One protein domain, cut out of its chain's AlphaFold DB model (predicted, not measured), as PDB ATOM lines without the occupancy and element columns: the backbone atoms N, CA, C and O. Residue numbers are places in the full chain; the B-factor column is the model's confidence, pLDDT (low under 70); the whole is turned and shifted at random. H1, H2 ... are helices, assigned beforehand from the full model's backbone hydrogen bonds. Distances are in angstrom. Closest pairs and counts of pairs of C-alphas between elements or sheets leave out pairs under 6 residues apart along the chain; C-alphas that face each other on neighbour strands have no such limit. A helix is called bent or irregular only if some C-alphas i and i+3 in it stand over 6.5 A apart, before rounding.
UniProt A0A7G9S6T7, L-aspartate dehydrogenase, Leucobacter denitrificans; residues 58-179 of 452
ATOM      1  N   ALA A  58      26.825  11.837 -30.377       92.19
ATOM      2  CA  ALA A  58      27.430  12.689 -31.401       92.19
ATOM      3  C   ALA A  58      28.565  11.983 -32.164       92.19
ATOM      4  O   ALA A  58      28.817  12.295 -33.326       92.19
ATOM      5  N   THR A  59      29.203  10.974 -31.560       94.44
ATOM      6  CA  THR A  59      30.286  10.222 -32.213       94.44
ATOM      7  C   THR A  59      29.799   9.407 -33.413       94.44
ATOM      8  O   THR A  59      30.584   9.140 -34.317       94.44
ATOM      9  N   ILE A  60      28.517   9.015 -33.442       93.88
ATOM     10  CA  ILE A  60      27.908   8.265 -34.557       93.88
ATOM     11  C   ILE A  60      27.803   9.145 -35.808       93.88
ATOM     12  O   ILE A  60      27.933   8.661 -36.930       93.88
ATOM     13  N   TRP A  61      27.573  10.442 -35.616       93.19
ATOM     14  CA  TRP A  61      27.184  11.363 -36.678       93.19
ATOM     15  C   TRP A  61      28.296  12.287 -37.153       93.19
ATOM     16  O   TRP A  61      28.140  12.900 -38.203       93.19
ATOM     17  N   PHE A  62      29.413  12.347 -36.424       89.81
ATOM     18  CA  PHE A  62      30.525  13.275 -36.641       89.81
ATOM     19  C   PHE A  62      30.856  13.558 -38.112       89.81
ATOM     20  O   PHE A  62      30.861  14.714 -38.529       89.81
ATOM     21  N   ALA A  63      31.115  12.507 -38.897       86.62
ATOM     22  CA  ALA A  63      31.491  12.654 -40.299       86.62
ATOM     23  C   ALA A  63      30.367  13.308 -41.118       86.62
ATOM     24  O   ALA A  63      30.620  14.228 -41.887       86.62
ATOM     25  N   LEU A  64      29.111  12.895 -40.901       88.44
ATOM     26  CA  LEU A  64      27.957  13.493 -41.571       88.44
ATOM     27  C   LEU A  64      27.706  14.939 -41.124       88.44
ATOM     28  O   LEU A  64      27.352  15.769 -41.954       88.44
ATOM     29  N   ASP A  65      27.928  15.258 -39.852       89.56
ATOM     30  CA  ASP A  65      27.767  16.618 -39.326       89.56
ATOM     31  C   ASP A  65      28.816  17.574 -39.896       89.56
ATOM     32  O   ASP A  65      28.483  18.686 -40.304       89.56
ATOM     33  N   ALA A  66      30.070  17.124 -40.003       83.56
ATOM     34  CA  ALA A  66      31.124  17.877 -40.677       83.56
ATOM     35  C   ALA A  66      30.746  18.173 -42.139       83.56
ATOM     36  O   ALA A  66      30.892  19.305 -42.602       83.56
ATOM     37  N   PHE A  67      30.165  17.190 -42.833       79.44
ATOM     38  CA  PHE A  67      29.677  17.370 -44.197       79.44
ATOM     39  C   PHE A  67      28.509  18.333 -44.314       79.44
ATOM     40  O   PHE A  67      28.491  19.146 -45.230       79.44
ATOM     41  N   LEU A  68      27.525  18.262 -43.418       82.38
ATOM     42  CA  LEU A  68      26.397  19.193 -43.431       82.38
ATOM     43  C   LEU A  68      26.864  20.626 -43.137       82.38
ATOM     44  O   LEU A  68      26.388  21.569 -43.773       82.38
ATOM     45  N   ALA A  69      27.848  20.788 -42.249       82.44
ATOM     46  CA  ALA A  69      28.468  22.078 -41.973       82.44
ATOM     47  C   ALA A  69      29.210  22.637 -43.202       82.44
ATOM     48  O   ALA A  69      29.019  23.801 -43.547       82.44
ATOM     49  N   GLU A  70      29.993  21.831 -43.921       74.00
ATOM     50  CA  GLU A  70      30.652  22.265 -45.164       74.00
ATOM     51  C   GLU A  70      29.655  22.499 -46.309       74.00
ATOM     52  O   GLU A  70      29.754  23.465 -47.071       74.00
ATOM     53  N   ALA A  71      28.626  21.659 -46.404       68.25
ATOM     54  CA  ALA A  71      27.547  21.858 -47.352       68.25
ATOM     55  C   ALA A  71      26.870  23.202 -47.102       68.25
ATOM     56  O   ALA A  71      26.536  23.863 -48.076       68.25
ATOM     57  N   SER A  72      26.709  23.646 -45.848       67.12
ATOM     58  CA  SER A  72      26.098  24.941 -45.513       67.12
ATOM     59  C   SER A  72      26.888  26.153 -46.030       67.12
ATOM     60  O   SER A  72      26.276  27.157 -46.396       67.12
ATOM     61  N   THR A  73      28.218  26.052 -46.146       62.91
ATOM     62  CA  THR A  73      29.091  27.149 -46.605       62.91
ATOM     63  C   THR A  73      29.279  27.178 -48.123       62.91
ATOM     64  O   THR A  73      29.597  28.225 -48.687       62.91
ATOM     65  N   THR A  74      29.047  26.057 -48.807       54.09
ATOM     66  CA  THR A  74      29.173  25.932 -50.263       54.09
ATOM     67  C   THR A  74      27.819  26.130 -50.967       54.09
ATOM     68  O   THR A  74      26.810  25.507 -50.641       54.09
ATOM     69  N   HIS A  75      27.759  27.002 -51.982       51.62
ATOM     70  CA  HIS A  75      26.516  27.315 -52.720       51.62
ATOM     71  C   HIS A  75      26.060  26.228 -53.720       51.62
ATOM     72  O   HIS A  75      25.198  26.484 -54.560       51.62
ATOM     73  N   ARG A  76      26.626  25.013 -53.691       50.50
ATOM     74  CA  ARG A  76      26.413  23.983 -54.727       50.50
ATOM     75  C   ARG A  76      25.949  22.656 -54.113       50.50
ATOM     76  O   ARG A  76      26.502  22.213 -53.117       50.50
ATOM     77  N   LEU A  77      24.947  22.011 -54.726       51.56
ATOM     78  CA  LEU A  77      24.372  20.727 -54.270       51.56
ATOM     79  C   LEU A  77      25.082  19.496 -54.861       51.56
ATOM     80  O   LEU A  77      25.214  18.474 -54.193       51.56
ATOM     81  N   SER A  78      25.563  19.600 -56.101       51.12
ATOM     82  CA  SER A  78      26.280  18.538 -56.824       51.12
ATOM     83  C   SER A  78      27.584  18.049 -56.157       51.12
ATOM     84  O   SER A  78      27.849  16.849 -56.232       51.12
ATOM     85  N   PRO A  79      28.376  18.887 -55.451       58.47
ATOM     86  CA  PRO A  79      29.586  18.438 -54.758       58.47
ATOM     87  C   PRO A  79      29.316  17.497 -53.580       58.47
ATOM     88  O   PRO A  79      30.218  16.779 -53.167       58.47
ATOM     89  N   MET A  80      28.092  17.464 -53.039       65.56
ATOM     90  CA  MET A  80      27.805  16.726 -51.806       65.56
ATOM     91  C   MET A  80      27.961  15.209 -51.978       65.56
ATOM     92  O   MET A  80      28.504  14.546 -51.101       65.56
ATOM     93  N   ALA A  81      27.531  14.652 -53.116       67.00
ATOM     94  CA  ALA A  81      27.677  13.220 -53.392       67.00
ATOM     95  C   ALA A  81      29.143  12.819 -53.628       67.00
ATOM     96  O   ALA A  81      29.570  11.769 -53.152       67.00
ATOM     97  N   ALA A  82      29.907  13.662 -54.331       67.75
ATOM     98  CA  ALA A  82      31.331  13.443 -54.572       67.75
ATOM     99  C   ALA A  82      32.128  13.509 -53.262       67.75
ATOM    100  O   ALA A  82      32.884  12.598 -52.949       67.75
ATOM    101  N   HIS A  83      31.865  14.523 -52.444       72.06
ATOM    102  CA  HIS A  83      32.535  14.716 -51.165       72.06
ATOM    103  C   HIS A  83      32.211  13.601 -50.150       72.06
ATOM    104  O   HIS A  83      33.112  13.069 -49.499       72.06
ATOM    105  N   LEU A  84      30.945  13.160 -50.086       76.31
ATOM    106  CA  LEU A  84      30.547  11.976 -49.313       76.31
ATOM    107  C   LEU A  84      31.262  10.703 -49.788       76.31
ATOM    108  O   LEU A  84      31.519   9.817 -48.981       76.31
ATOM    109  N   ALA A  85      31.580  10.583 -51.076       77.19
ATOM    110  CA  ALA A  85      32.319   9.437 -51.596       77.19
ATOM    111  C   ALA A  85      33.831   9.517 -51.357       77.19
ATOM    112  O   ALA A  85      34.468   8.470 -51.260       77.19
ATOM    113  N   GLU A  86      34.397  10.717 -51.242       80.31
ATOM    114  CA  GLU A  86      35.803  10.916 -50.879       80.31
ATOM    115  C   GLU A  86      36.063  10.625 -49.397       80.31
ATOM    116  O   GLU A  86      37.105  10.061 -49.066       80.31
ATOM    117  N   ASN A  87      35.115  10.956 -48.511       81.81
ATOM    118  CA  ASN A  87      35.272  10.805 -47.057       81.81
ATOM    119  C   ASN A  87      34.107  10.017 -46.392       81.81
ATOM    120  O   ASN A  87      33.515  10.464 -45.413       81.81
ATOM    121  N   PRO A  88      33.731   8.831 -46.895       85.00
ATOM    122  CA  PRO A  88      32.502   8.132 -46.504       85.00
ATOM    123  C   PRO A  88      32.331   7.952 -44.981       85.00
ATOM    124  O   PRO A  88      33.278   7.556 -44.296       85.00
ATOM    125  N   PRO A  89      31.115   8.164 -44.430       89.88
ATOM    126  CA  PRO A  89      30.863   8.100 -42.991       89.88
ATOM    127  C   PRO A  89      30.784   6.638 -42.512       89.88
ATOM    128  O   PRO A  89      29.711   6.099 -42.237       89.88
ATOM    129  N   HIS A  90      31.932   5.962 -42.441       88.81
ATOM    130  CA  HIS A  90      32.018   4.526 -42.164       88.81
ATOM    131  C   HIS A  90      31.518   4.126 -40.770       88.81
ATOM    132  O   HIS A  90      30.890   3.076 -40.633       88.81
ATOM    133  N   THR A  91      31.730   4.956 -39.748       90.00
ATOM    134  CA  THR A  91      31.212   4.711 -38.390       90.00
ATOM    135  C   THR A  91      29.684   4.757 -38.349       90.00
ATOM    136  O   THR A  91      29.059   3.880 -37.752       90.00
ATOM    137  N   LEU A  92      29.068   5.708 -39.061       94.12
ATOM    138  CA  LEU A  92      27.617   5.758 -39.249       94.12
ATOM    139  C   LEU A  92      27.119   4.518 -40.000       94.12
ATOM    140  O   LEU A  92      26.112   3.932 -39.610       94.12
ATOM    141  N   ALA A  93      27.828   4.083 -41.044       94.25
ATOM    142  CA  ALA A  93      27.449   2.884 -41.788       94.25
ATOM    143  C   ALA A  93      27.469   1.623 -40.917       94.25
ATOM    144  O   ALA A  93      26.541   0.817 -40.978       94.25
ATOM    145  N   LEU A  94      28.500   1.474 -40.079       93.00
ATOM    146  CA  LEU A  94      28.615   0.357 -39.147       93.00
ATOM    147  C   LEU A  94      27.486   0.388 -38.107       93.00
ATOM    148  O   LEU A  94      26.907  -0.661 -37.815       93.00
ATOM    149  N   ALA A  95      27.129   1.579 -37.613       95.31
ATOM    150  CA  ALA A  95      26.002   1.773 -36.707       95.31
ATOM    151  C   ALA A  95      24.651   1.442 -37.359       95.31
ATOM    152  O   ALA A  95      23.844   0.749 -36.749       95.31
ATOM    153  N   ILE A  96      24.414   1.871 -38.604       96.50
ATOM    154  CA  ILE A  96      23.188   1.549 -39.356       96.50
ATOM    155  C   ILE A  96      23.065   0.037 -39.564       96.50
ATOM    156  O   ILE A  96      22.023  -0.539 -39.260       96.50
ATOM    157  N   ALA A  97      24.131  -0.613 -40.034       95.50
ATOM    158  CA  ALA A  97      24.122  -2.044 -40.332       95.50
ATOM    159  C   ALA A  97      23.950  -2.929 -39.081       95.50
ATOM    160  O   ALA A  97      23.485  -4.060 -39.196       95.50
ATOM    161  N   ASN A  98      24.303  -2.421 -37.894       95.88
ATOM    162  CA  ASN A  98      24.254  -3.161 -36.627       95.88
ATOM    163  C   ASN A  98      23.349  -2.486 -35.584       95.88
ATOM    164  O   ASN A  98      23.567  -2.653 -34.383       95.88
ATOM    165  N   ALA A  99      22.340  -1.729 -36.025       96.56
ATOM    166  CA  ALA A  99      21.546  -0.859 -35.157       96.56
ATOM    167  C   ALA A  99      20.914  -1.592 -33.962       96.56
ATOM    168  O   ALA A  99      20.975  -1.099 -32.833       96.56
ATOM    169  N   GLU A 100      20.354  -2.782 -34.199       95.81
ATOM    170  CA  GLU A 100      19.743  -3.608 -33.152       95.81
ATOM    171  C   GLU A 100      20.786  -4.180 -32.189       95.81
ATOM    172  O   GLU A 100      20.614  -4.081 -30.976       95.81
ATOM    173  N   ALA A 101      21.887  -4.727 -32.713       95.88
ATOM    174  CA  ALA A 101      22.951  -5.325 -31.906       95.88
ATOM    175  C   ALA A 101      23.650  -4.288 -31.015       95.88
ATOM    176  O   ALA A 101      23.935  -4.558 -29.851       95.88
ATOM    177  N   MET A 102      23.877  -3.084 -31.545       97.44
ATOM    178  CA  MET A 102      24.436  -1.968 -30.788       97.44
ATOM    179  C   MET A 102      23.413  -1.299 -29.856       97.44
ATOM    180  O   MET A 102      23.809  -0.527 -28.988       97.44
ATOM    181  N   GLY A 103      22.106  -1.530 -30.024       97.12
ATOM    182  CA  GLY A 103      21.062  -0.832 -29.264       97.12
ATOM    183  C   GLY A 103      20.916   0.657 -29.616       97.12
ATOM    184  O   GLY A 103      20.549   1.454 -28.760       97.12
ATOM    185  N   VAL A 104      21.208   1.053 -30.861       97.19
ATOM    186  CA  VAL A 104      21.193   2.462 -31.322       97.19
ATOM    187  C   VAL A 104      20.014   2.803 -32.237       97.19
ATOM    188  O   VAL A 104      19.972   3.889 -32.806       97.19
ATOM    189  N   THR A 105      19.028   1.915 -32.393       96.50
ATOM    190  CA  THR A 105      17.890   2.115 -33.311       96.50
ATOM    191  C   THR A 105      17.159   3.446 -33.089       96.50
ATOM    192  O   THR A 105      16.882   4.164 -34.050       96.50
ATOM    193  N   LEU A 106      16.873   3.808 -31.832       94.44
ATOM    194  CA  LEU A 106      16.178   5.060 -31.506       94.44
ATOM    195  C   LEU A 106      17.054   6.299 -31.755       94.44
ATOM    196  O   LEU A 106      16.567   7.305 -32.275       94.44
ATOM    197  N   GLU A 107      18.343   6.210 -31.423       95.00
ATOM    198  CA  GLU A 107      19.324   7.280 -31.645       95.00
ATOM    199  C   GLU A 107      19.519   7.548 -33.141       95.00
ATOM    200  O   GLU A 107      19.523   8.698 -33.585       95.00
ATOM    201  N   LEU A 108      19.591   6.484 -33.947       96.44
ATOM    202  CA  LEU A 108      19.670   6.581 -35.402       96.44
ATOM    203  C   LEU A 108      18.399   7.179 -36.008       96.44
ATOM    204  O   LEU A 108      18.495   8.046 -36.874       96.44
ATOM    205  N   ALA A 109      17.214   6.757 -35.555       94.69
ATOM    206  CA  ALA A 109      15.946   7.291 -36.052       94.69
ATOM    207  C   ALA A 109      15.802   8.792 -35.751       94.69
ATOM    208  O   ALA A 109      15.485   9.579 -36.645       94.69
ATOM    209  N   THR A 110      16.092   9.194 -34.511       94.44
ATOM    210  CA  THR A 110      16.002  10.593 -34.065       94.44
ATOM    211  C   THR A 110      17.039  11.458 -34.773       94.44
ATOM    212  O   THR A 110      16.699  12.482 -35.367       94.44
ATOM    213  N   GLY A 111      18.300  11.015 -34.785       94.75
ATOM    214  CA  GLY A 111      19.383  11.756 -35.419       94.75
ATOM    215  C   GLY A 111      19.224  11.868 -36.936       94.75
ATOM    216  O   GLY A 111      19.565  12.913 -37.494       94.75
ATOM    217  N   ARG A 112      18.639  10.852 -37.593       95.56
ATOM    218  CA  ARG A 112      18.290  10.899 -39.020       95.56
ATOM    219  C   ARG A 112      17.236  11.960 -39.286       95.56
ATOM    220  O   ARG A 112      17.417  12.762 -40.194       95.56
ATOM    221  N   ALA A 113      16.144  11.957 -38.522       95.44
ATOM    222  CA  ALA A 113      15.049  12.900 -38.719       95.44
ATOM    223  C   ALA A 113      15.525  14.354 -38.583       95.44
ATOM    224  O   ALA A 113      15.225  15.177 -39.447       95.44
ATOM    225  N   GLN A 114      16.324  14.642 -37.550       95.00
ATOM    226  CA  GLN A 114      16.891  15.970 -37.325       95.00
ATOM    227  C   GLN A 114      17.759  16.425 -38.507       95.00
ATOM    228  O   GLN A 114      17.499  17.467 -39.101       95.00
ATOM    229  N   ARG A 115      18.751  15.623 -38.904       94.00
ATOM    230  CA  ARG A 115      19.705  16.004 -39.960       94.00
ATOM    231  C   ARG A 115      19.076  16.045 -41.346       94.00
ATOM    232  O   ARG A 115      19.467  16.849 -42.188       94.00
ATOM    233  N   GLN A 116      18.078  15.199 -41.594       94.06
ATOM    234  CA  GLN A 116      17.297  15.269 -42.824       94.06
ATOM    235  C   GLN A 116      16.512  16.586 -42.896       94.06
ATOM    236  O   GLN A 116      16.446  17.179 -43.969       94.06
ATOM    237  N   ALA A 117      15.959  17.067 -41.776       93.81
ATOM    238  CA  ALA A 117      15.294  18.367 -41.715       93.81
ATOM    239  C   ALA A 117      16.283  19.536 -41.881       93.81
ATOM    240  O   ALA A 117      15.997  20.468 -42.629       93.81
ATOM    241  N   GLU A 118      17.463  19.466 -41.256       92.00
ATOM    242  CA  GLU A 118      18.534  20.461 -41.427       92.00
ATOM    243  C   GLU A 118      18.974  20.563 -42.894       92.00
ATOM    244  O   GLU A 118      18.998  21.652 -43.469       92.00
ATOM    245  N   LEU A 119      19.235  19.424 -43.543       88.12
ATOM    246  CA  LEU A 119      19.573  19.386 -44.963       88.12
ATOM    247  C   LEU A 119      18.421  19.907 -45.835       88.12
ATOM    248  O   LEU A 119      18.660  20.662 -46.775       88.12
ATOM    249  N   ALA A 120      17.174  19.540 -45.530       89.06
ATOM    250  CA  ALA A 120      16.009  20.028 -46.265       89.06
ATOM    251  C   ALA A 120      15.885  21.556 -46.192       89.06
ATOM    252  O   ALA A 120      15.627  22.187 -47.217       89.06
ATOM    253  N   ALA A 121      16.117  22.154 -45.020       87.88
ATOM    254  CA  ALA A 121      16.103  23.602 -44.839       87.88
ATOM    255  C   ALA A 121      17.210  24.283 -45.659       87.88
ATOM    256  O   ALA A 121      16.921  25.212 -46.412       87.88
ATOM    257  N   LEU A 122      18.442  23.757 -45.603       82.69
ATOM    258  CA  LEU A 122      19.569  24.260 -46.398       82.69
ATOM    259  C   LEU A 122      19.283  24.212 -47.906       82.69
ATOM    260  O   LEU A 122      19.631  25.138 -48.636       82.69
ATOM    261  N   ILE A 123      18.656  23.138 -48.392       78.56
ATOM    262  CA  ILE A 123      18.288  22.999 -49.807       78.56
ATOM    263  C   ILE A 123      17.134  23.944 -50.164       78.56
ATOM    264  O   ILE A 123      17.183  24.597 -51.206       78.56
ATOM    265  N   THR A 124      16.118  24.045 -49.307       80.38
ATOM    266  CA  THR A 124      14.947  24.913 -49.515       80.38
ATOM    267  C   THR A 124      15.361  26.372 -49.645       80.38
ATOM    268  O   THR A 124      14.958  27.029 -50.601       80.38
ATOM    269  N   GLU A 125      16.219  26.868 -48.748       77.81
ATOM    270  CA  GLU A 125      16.742  28.240 -48.792       77.81
ATOM    271  C   GLU A 125      17.441  28.543 -50.128       77.81
ATOM    272  O   GLU A 125      17.280  29.624 -50.695       77.81
ATOM    273  N   ARG A 126      18.146  27.557 -50.694       72.31
ATOM    274  CA  ARG A 126      18.818  27.688 -51.997       72.31
ATOM    275  C   ARG A 126      17.825  27.751 -53.152       72.31
ATOM    276  O   ARG A 126      18.002  28.566 -54.056       72.31
ATOM    277  N   ILE A 127      16.786  26.915 -53.126       64.56
ATOM    278  CA  ILE A 127      15.763  26.844 -54.183       64.56
ATOM    279  C   ILE A 127      14.821  28.056 -54.136       64.56
ATOM    280  O   ILE A 127      14.400  28.546 -55.181       64.56
ATOM    281  N   HIS A 128      14.516  28.580 -52.945       59.22
ATOM    282  CA  HIS A 128      13.581  29.693 -52.752       59.22
ATOM    283  C   HIS A 128      14.013  30.976 -53.493       59.22
ATOM    284  O   HIS A 128      13.187  31.844 -53.774       59.22
ATOM    285  N   THR A 129      15.284  31.107 -53.882       52.91
ATOM    286  CA  THR A 129      15.759  32.266 -54.655       52.91
ATOM    287  C   THR A 129      15.094  32.422 -56.034       52.91
ATOM    288  O   THR A 129      15.201  33.497 -56.620       52.91
ATOM    289  N   THR A 130      14.371  31.411 -56.543       47.22
ATOM    290  CA  THR A 130      13.833  31.411 -57.916       47.22
ATOM    291  C   THR A 130      12.370  30.952 -58.083       47.22
ATOM    292  O   THR A 130      11.947  30.785 -59.224       47.22
ATOM    293  N   GLY A 131      11.548  30.771 -57.031       55.22
ATOM    294  CA  GLY A 131      10.188  30.218 -57.230       55.22
ATOM    295  C   GLY A 131       9.194  30.262 -56.057       55.22
ATOM    296  O   GLY A 131       9.363  31.012 -55.100       55.22
ATOM    297  N   ASP A 132       8.118  29.467 -56.173       66.19
ATOM    298  CA  ASP A 132       7.058  29.302 -55.160       66.19
ATOM    299  C   ASP A 132       7.629  28.681 -53.862       66.19
ATOM    300  O   ASP A 132       8.216  27.592 -53.929       66.19
ATOM    301  N   PRO A 133       7.444  29.316 -52.686       73.88
ATOM    302  CA  PRO A 133       7.953  28.815 -51.409       73.88
ATOM    303  C   PRO A 133       7.524  27.378 -51.083       73.88
ATOM    304  O   PRO A 133       8.328  26.605 -50.565       73.88
ATOM    305  N   LEU A 134       6.288  26.992 -51.425       78.12
ATOM    306  CA  LEU A 134       5.773  25.649 -51.150       78.12
ATOM    307  C   LEU A 134       6.468  24.597 -52.023       78.12
ATOM    308  O   LEU A 134       6.799  23.507 -51.557       78.12
ATOM    309  N   VAL A 135       6.724  24.930 -53.289       71.00
ATOM    310  CA  VAL A 135       7.472  24.055 -54.202       71.00
ATOM    311  C   VAL A 135       8.908  23.902 -53.715       71.00
ATOM    312  O   VAL A 135       9.427  22.785 -53.712       71.00
ATOM    313  N   ALA A 136       9.539  24.987 -53.258       71.69
ATOM    314  CA  ALA A 136      10.893  24.945 -52.714       71.69
ATOM    315  C   ALA A 136      10.986  24.048 -51.472       71.69
ATOM    316  O   ALA A 136      11.897  23.223 -51.394       71.69
ATOM    317  N   GLU A 137      10.026  24.156 -50.551       81.69
ATOM    318  CA  GLU A 137       9.965  23.345 -49.330       81.69
ATOM    319  C   GLU A 137       9.783  21.851 -49.643       81.69
ATOM    320  O   GLU A 137      10.553  21.011 -49.170       81.69
ATOM    321  N   ILE A 138       8.816  21.510 -50.505       82.56
ATOM    322  CA  ILE A 138       8.566  20.122 -50.926       82.56
ATOM    323  C   ILE A 138       9.800  19.546 -51.630       82.56
ATOM    324  O   ILE A 138      10.230  18.429 -51.330       82.56
ATOM    325  N   THR A 139      10.397  20.316 -52.541       75.50
ATOM    326  CA  THR A 139      11.567  19.883 -53.313       75.50
ATOM    327  C   THR A 139      12.780  19.687 -52.406       75.50
ATOM    328  O   THR A 139      13.454  18.660 -52.493       75.50
ATOM    329  N   GLY A 140      13.041  20.624 -51.490       80.44
ATOM    330  CA  GLY A 140      14.128  20.524 -50.518       80.44
ATOM    331  C   GLY A 140      13.992  19.301 -49.613       80.44
ATOM    332  O   GLY A 140      14.953  18.539 -49.457       80.44
ATOM    333  N   ALA A 141      12.786  19.042 -49.101       87.75
ATOM    334  CA  ALA A 141      12.490  17.849 -48.314       87.75
ATOM    335  C   ALA A 141      12.697  16.549 -49.112       87.75
ATOM    336  O   ALA A 141      13.294  15.597 -48.602       87.75
ATOM    337  N   ALA A 142      12.260  16.510 -50.374       84.69
ATOM    338  CA  ALA A 142      12.410  15.344 -51.240       84.69
ATOM    339  C   ALA A 142      13.882  15.047 -51.586       84.69
ATOM    340  O   ALA A 142      14.304  13.888 -51.527       84.69
ATOM    341  N   TYR A 143      14.690  16.072 -51.878       82.81
ATOM    342  CA  TYR A 143      16.134  15.911 -52.087       82.81
ATOM    343  C   TYR A 143      16.841  15.388 -50.834       82.81
ATOM    344  O   TYR A 143      17.626  14.441 -50.926       82.81
ATOM    345  N   ALA A 144      16.555  15.970 -49.666       88.31
ATOM    346  CA  ALA A 144      17.145  15.519 -48.410       88.31
ATOM    347  C   ALA A 144      16.779  14.054 -48.123       88.31
ATOM    348  O   ALA A 144      17.652  13.240 -47.823       88.31
ATOM    349  N   ALA A 145      15.509  13.681 -48.307       91.75
ATOM    350  CA  ALA A 145      15.058  12.301 -48.156       91.75
ATOM    351  C   ALA A 145      15.794  11.333 -49.098       91.75
ATOM    352  O   ALA A 145      16.182  10.244 -48.670       91.75
ATOM    353  N   ALA A 146      16.033  11.726 -50.354       87.88
ATOM    354  CA  ALA A 146      16.762  10.910 -51.324       87.88
ATOM    355  C   ALA A 146      18.223  10.671 -50.912       87.88
ATOM    356  O   ALA A 146      18.705   9.540 -50.987       87.88
ATOM    357  N   VAL A 147      18.915  11.702 -50.422       87.44
ATOM    358  CA  VAL A 147      20.300  11.592 -49.932       87.44
ATOM    359  C   VAL A 147      20.378  10.632 -48.747       87.44
ATOM    360  O   VAL A 147      21.168   9.688 -48.768       87.44
ATOM    361  N   PHE A 148      19.508  10.807 -47.749       93.06
ATOM    362  CA  PHE A 148      19.470   9.928 -46.580       93.06
ATOM    363  C   PHE A 148      19.064   8.495 -46.937       93.06
ATOM    364  O   PHE A 148      19.633   7.547 -46.396       93.06
ATOM    365  N   ALA A 149      18.132   8.307 -47.874       93.38
ATOM    366  CA  ALA A 149      17.804   6.980 -48.392       93.38
ATOM    367  C   ALA A 149      19.014   6.322 -49.077       93.38
ATOM    368  O   ALA A 149      19.243   5.128 -48.890       93.38
ATOM    369  N   GLY A 150      19.813   7.098 -49.817       91.88
ATOM    370  CA  GLY A 150      21.062   6.635 -50.420       91.88
ATOM    371  C   GLY A 150      22.094   6.190 -49.380       91.88
ATOM    372  O   GLY A 150      22.634   5.093 -49.498       91.88
ATOM    373  N   ILE A 151      22.313   6.988 -48.330       92.81
ATOM    374  CA  ILE A 151      23.241   6.659 -47.231       92.81
ATOM    375  C   ILE A 151      22.812   5.374 -46.509       92.81
ATOM    376  O   ILE A 151      23.637   4.481 -46.316       92.81
ATOM    377  N   TRP A 152      21.527   5.242 -46.158       95.12
ATOM    378  CA  TRP A 152      21.008   4.034 -45.500       95.12
ATOM    379  C   TRP A 152      21.181   2.800 -46.376       95.12
ATOM    380  O   TRP A 152      21.735   1.797 -45.938       95.12
ATOM    381  N   ARG A 153      20.784   2.902 -47.646       94.50
ATOM    382  CA  ARG A 153      20.900   1.797 -48.597       94.50
ATOM    383  C   ARG A 153      22.354   1.398 -48.845       94.50
ATOM    384  O   ARG A 153      22.630   0.220 -49.053       94.50
ATOM    385  N   TRP A 154      23.282   2.353 -48.843       94.44
ATOM    386  CA  TRP A 154      24.715   2.072 -48.938       94.44
ATOM    387  C   TRP A 154      25.229   1.309 -47.716       94.44
ATOM    388  O   TRP A 154      25.909   0.297 -47.879       94.44
ATOM    389  N   ALA A 155      24.852   1.740 -46.511       94.50
ATOM    390  CA  ALA A 155      25.227   1.061 -45.277       94.50
ATOM    391  C   ALA A 155      24.671  -0.374 -45.211       94.50
ATOM    392  O   ALA A 155      25.426  -1.315 -44.977       94.50
ATOM    393  N   GLU A 156      23.380  -0.553 -45.506       92.31
ATOM    394  CA  GLU A 156      22.681  -1.849 -45.483       92.31
ATOM    395  C   GLU A 156      23.226  -2.849 -46.513       92.31
ATOM    396  O   GLU A 156      23.237  -4.054 -46.271       92.31
ATOM    397  N   ARG A 157      23.706  -2.369 -47.667       89.69
ATOM    398  CA  ARG A 157      24.320  -3.219 -48.702       89.69
ATOM    399  C   ARG A 157      25.786  -3.559 -48.432       89.69
ATOM    400  O   ARG A 157      26.376  -4.327 -49.186       89.69
ATOM    401  N   GLY A 158      26.371  -3.002 -47.375       88.44
ATOM    402  CA  GLY A 158      27.785  -3.133 -47.061       88.44
ATOM    403  C   GLY A 158      28.596  -1.990 -47.662       88.44
ATOM    404  O   GLY A 158      28.971  -2.007 -48.835       88.44
ATOM    405  N   ALA A 159      28.941  -1.028 -46.805       84.62
ATOM    406  CA  ALA A 159      29.673   0.189 -47.153       84.62
ATOM    407  C   ALA A 159      31.013  -0.029 -47.888       84.62
ATOM    408  O   ALA A 159      31.452   0.844 -48.629       84.62
ATOM    409  N   GLY A 160      31.664  -1.186 -47.703       79.62
ATOM    410  CA  GLY A 160      32.921  -1.537 -48.378       79.62
ATOM    411  C   GLY A 160      32.762  -2.202 -49.752       79.62
ATOM    412  O   GLY A 160      33.738  -2.308 -50.487       79.62
ATOM    413  N   ALA A 161      31.557  -2.658 -50.109       84.94
ATOM    414  CA  ALA A 161      31.288  -3.362 -51.369       84.94
ATOM    415  C   ALA A 161      30.713  -2.447 -52.464       84.94
ATOM    416  O   ALA A 161      30.706  -2.807 -53.641       84.94
ATOM    417  N   HIS A 162      30.226  -1.263 -52.089       85.94
ATOM    418  CA  HIS A 162      29.549  -0.340 -52.990       85.94
ATOM    419  C   HIS A 162      30.035   1.093 -52.788       85.94
ATOM    420  O   HIS A 162      30.292   1.519 -51.665       85.94
ATOM    421  N   ARG A 163      30.105   1.864 -53.879       84.75
ATOM    422  CA  ARG A 163      30.434   3.290 -53.805       84.75
ATOM    423  C   ARG A 163      29.217   4.113 -53.380       84.75
ATOM    424  O   ARG A 163      28.123   3.932 -53.922       84.75
ATOM    425  N   LEU A 164      29.419   5.028 -52.433       85.25
ATOM    426  CA  LEU A 164      28.353   5.860 -51.872       85.25
ATOM    427  C   LEU A 164      27.783   6.861 -52.892       85.25
ATOM    428  O   LEU A 164      26.564   6.990 -52.995       85.25
ATOM    429  N   ASP A 165      28.632   7.503 -53.701       80.62
ATOM    430  CA  ASP A 165      28.211   8.440 -54.758       80.62
ATOM    431  C   ASP A 165      27.229   7.808 -55.748       80.62
ATOM    432  O   ASP A 165      26.218   8.412 -56.107       80.62
ATOM    433  N   THR A 166      27.499   6.571 -56.157       81.00
ATOM    434  CA  THR A 166      26.682   5.825 -57.113       81.00
ATOM    435  C   THR A 166      25.296   5.563 -56.529       81.00
ATOM    436  O   THR A 166      24.290   5.789 -57.200       81.00
ATOM    437  N   ILE A 167      25.218   5.149 -55.259       87.00
ATOM    438  CA  ILE A 167      23.940   4.867 -54.589       87.00
ATOM    439  C   ILE A 167      23.151   6.157 -54.322       87.00
ATOM    440  O   ILE A 167      21.938   6.180 -54.535       87.00
ATOM    441  N   ILE A 168      23.811   7.242 -53.904       83.62
ATOM    442  CA  ILE A 168      23.158   8.550 -53.738       83.62
ATOM    443  C   ILE A 168      22.628   9.054 -55.084       83.62
ATOM    444  O   ILE A 168      21.486   9.502 -55.163       83.62
ATOM    445  N   THR A 169      23.413   8.931 -56.155       76.62
ATOM    446  CA  THR A 169      22.992   9.317 -57.510       76.62
ATOM    447  C   THR A 169      21.786   8.499 -57.967       76.62
ATOM    448  O   THR A 169      20.823   9.059 -58.497       76.62
ATOM    449  N   GLU A 170      21.777   7.190 -57.697       80.44
ATOM    450  CA  GLU A 170      20.619   6.332 -57.954       80.44
ATOM    451  C   GLU A 170      19.384   6.829 -57.183       80.44
ATOM    452  O   GLU A 170      18.324   7.012 -57.784       80.44
ATOM    453  N   ALA A 171      19.510   7.116 -55.884       83.94
ATOM    454  CA  ALA A 171      18.408   7.598 -55.050       83.94
ATOM    455  C   ALA A 171      17.861   8.960 -55.519       83.94
ATOM    456  O   ALA A 171      16.646   9.144 -55.627       83.94
ATOM    457  N   LEU A 172      18.742   9.890 -55.894       76.50
ATOM    458  CA  LEU A 172      18.370  11.173 -56.493       76.50
ATOM    459  C   LEU A 172      17.655  10.985 -57.836       76.50
ATOM    460  O   LEU A 172      16.669  11.667 -58.116       76.50
ATOM    461  N   SER A 173      18.103  10.032 -58.656       70.50
ATOM    462  CA  SER A 173      17.441   9.709 -59.924       70.50
ATOM    463  C   SER A 173      16.027   9.157 -59.711       70.50
ATOM    464  O   SER A 173      15.126   9.474 -60.485       70.50
ATOM    465  N   VAL A 174      15.806   8.370 -58.647       75.44
ATOM    466  CA  VAL A 174      14.472   7.882 -58.263       75.44
ATOM    467  C   VAL A 174      13.579   9.056 -57.876       75.44
ATOM    468  O   VAL A 174      12.475   9.160 -58.401       75.44
ATOM    469  N   ALA A 175      14.061   9.968 -57.029       71.94
ATOM    470  CA  ALA A 175      13.297  11.145 -56.617       71.94
ATOM    471  C   ALA A 175      12.871  12.014 -57.817       71.94
ATOM    472  O   ALA A 175      11.719  12.443 -57.892       71.94
ATOM    473  N   ARG A 176      13.765  12.176 -58.804       68.19
ATOM    474  CA  ARG A 176      13.472  12.878 -60.063       68.19
ATOM    475  C   ARG A 176      12.448  12.148 -60.930       68.19
ATOM    476  O   ARG A 176      11.496  12.756 -61.403       68.19
ATOM    477  N   ARG A 177      12.609  10.835 -61.139       63.88
ATOM    478  CA  ARG A 177      11.676  10.035 -61.961       63.88
ATOM    479  C   ARG A 177      10.265   9.978 -61.378       63.88
ATOM    480  O   ARG A 177       9.312   9.853 -62.137       63.88
ATOM    481  N   SER A 178      10.139  10.070 -60.058       62.53
ATOM    482  CA  SER A 178       8.850  10.068 -59.363       62.53
ATOM    483  C   SER A 178       8.093  11.398 -59.458       62.53
ATOM    484  O   SER A 178       7.008  11.496 -58.896       62.53
ATOM    485  N   GLY A 179       8.658  12.434 -60.094       54.44
ATOM    486  CA  GLY A 179       8.059  13.775 -60.154       54.44
ATOM    487  C   GLY A 179       8.012  14.504 -58.803       54.44
ATOM    488  O   GLY A 179       7.485  15.605 -58.718       54.44
TER     489      GLY A 179
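This is residues 58 to 179 of the 452 residues of the protein "L-aspartate dehydrogenase" of Leucobacter denitrificans (UniProt A0A7G9S6T7). A long helical hairpin, H5 and H6, makes the long axis, and H7 folds back along the other side of H6, giving a row of three helices. A smaller hairpin, H1 and H2, lies over one side of this row, H1 beside H5 and H2 against H7, while H3 crosses the last turns of H6 and little H4 sits at that end. The printed part has 122 residues, with seven named helices, H1 to H7 in chain order, and no named strand: the class is all helix. It is compact, with a radius of gyration of the C-alphas of 14.2 A, yet elongated, spanning 45 by 26 by 25 A.

Find C-alpha 105 at (17.890, 2.115, -33.311); from there H5, residues 105 to 130, runs 38.5 A to C-alpha 130 at (13.833, 31.411, -57.916). It is neither bent nor irregular, but only just: C-alphas 127 and 130 are 6.2 A apart. H6, residues 133 to 156, returns over 34.5 A, and H7, residues 164 to 177, covers 19.9 A to C-alpha 177 at (11.676, 10.035, -61.961). Look earlier for H1, residues 58 to 73, 21.0 A long, with a kink of 37 degrees near residue 65; it is irregular, C-alphas 60 and 63 being 8.1 A apart. H2 is residues 79 to 86, 10.5 A; H3 is residues 90 to 97, 10.4 A; H4 is residues 99 to 102, 5.4 A.

Start at H5 and H6, a hairpin: they touch at a steep tilt of 39 degrees, opposite ways, the closest C-alphas being those of Thr 124 and Gly 140, 4.6 A apart. H6 and H7, also a hairpin, touch at a steep tilt of 40 degrees, with C-alphas 150 and 168 closest at 4.4 A. H3 is about perpendicular to H6, at 85 degrees, and touches residues 151 to 156 of it alone; C-alphas 93 and 155 are closest at 4.5 A. H2 touches residues 164 to 169 of H7 alone, C-alphas 81 and 165 being closest at 5.0 A. H1 and H2 form a hairpin, closest at C-alphas 71 and 80, 6.8 A. H1 touches H3, closest at C-alphas 60 and 92, 5.3 A, and only just touches H5, with 3 pairs of C-alphas within 8 A, the closest being 72 and 122 at 6.6 A. H4 is close to but not clearly touching H5, with C-alphas 99 and 105 closest at 5.1 A. In H2, H3, H6 and H7 every O i to N i+4 pair is within hydrogen-bond range; H1 has 9 of 12, H5 19 of 22, and H4 is too short for such a pair.

The two farthest C-alphas, those of Ala 101 and Thr 130, are 45.9 A apart. The printed part has no cut and no long link. Look for pLDDT under 70 at residues 71 to 82, 127 to 132 and 176 to 179.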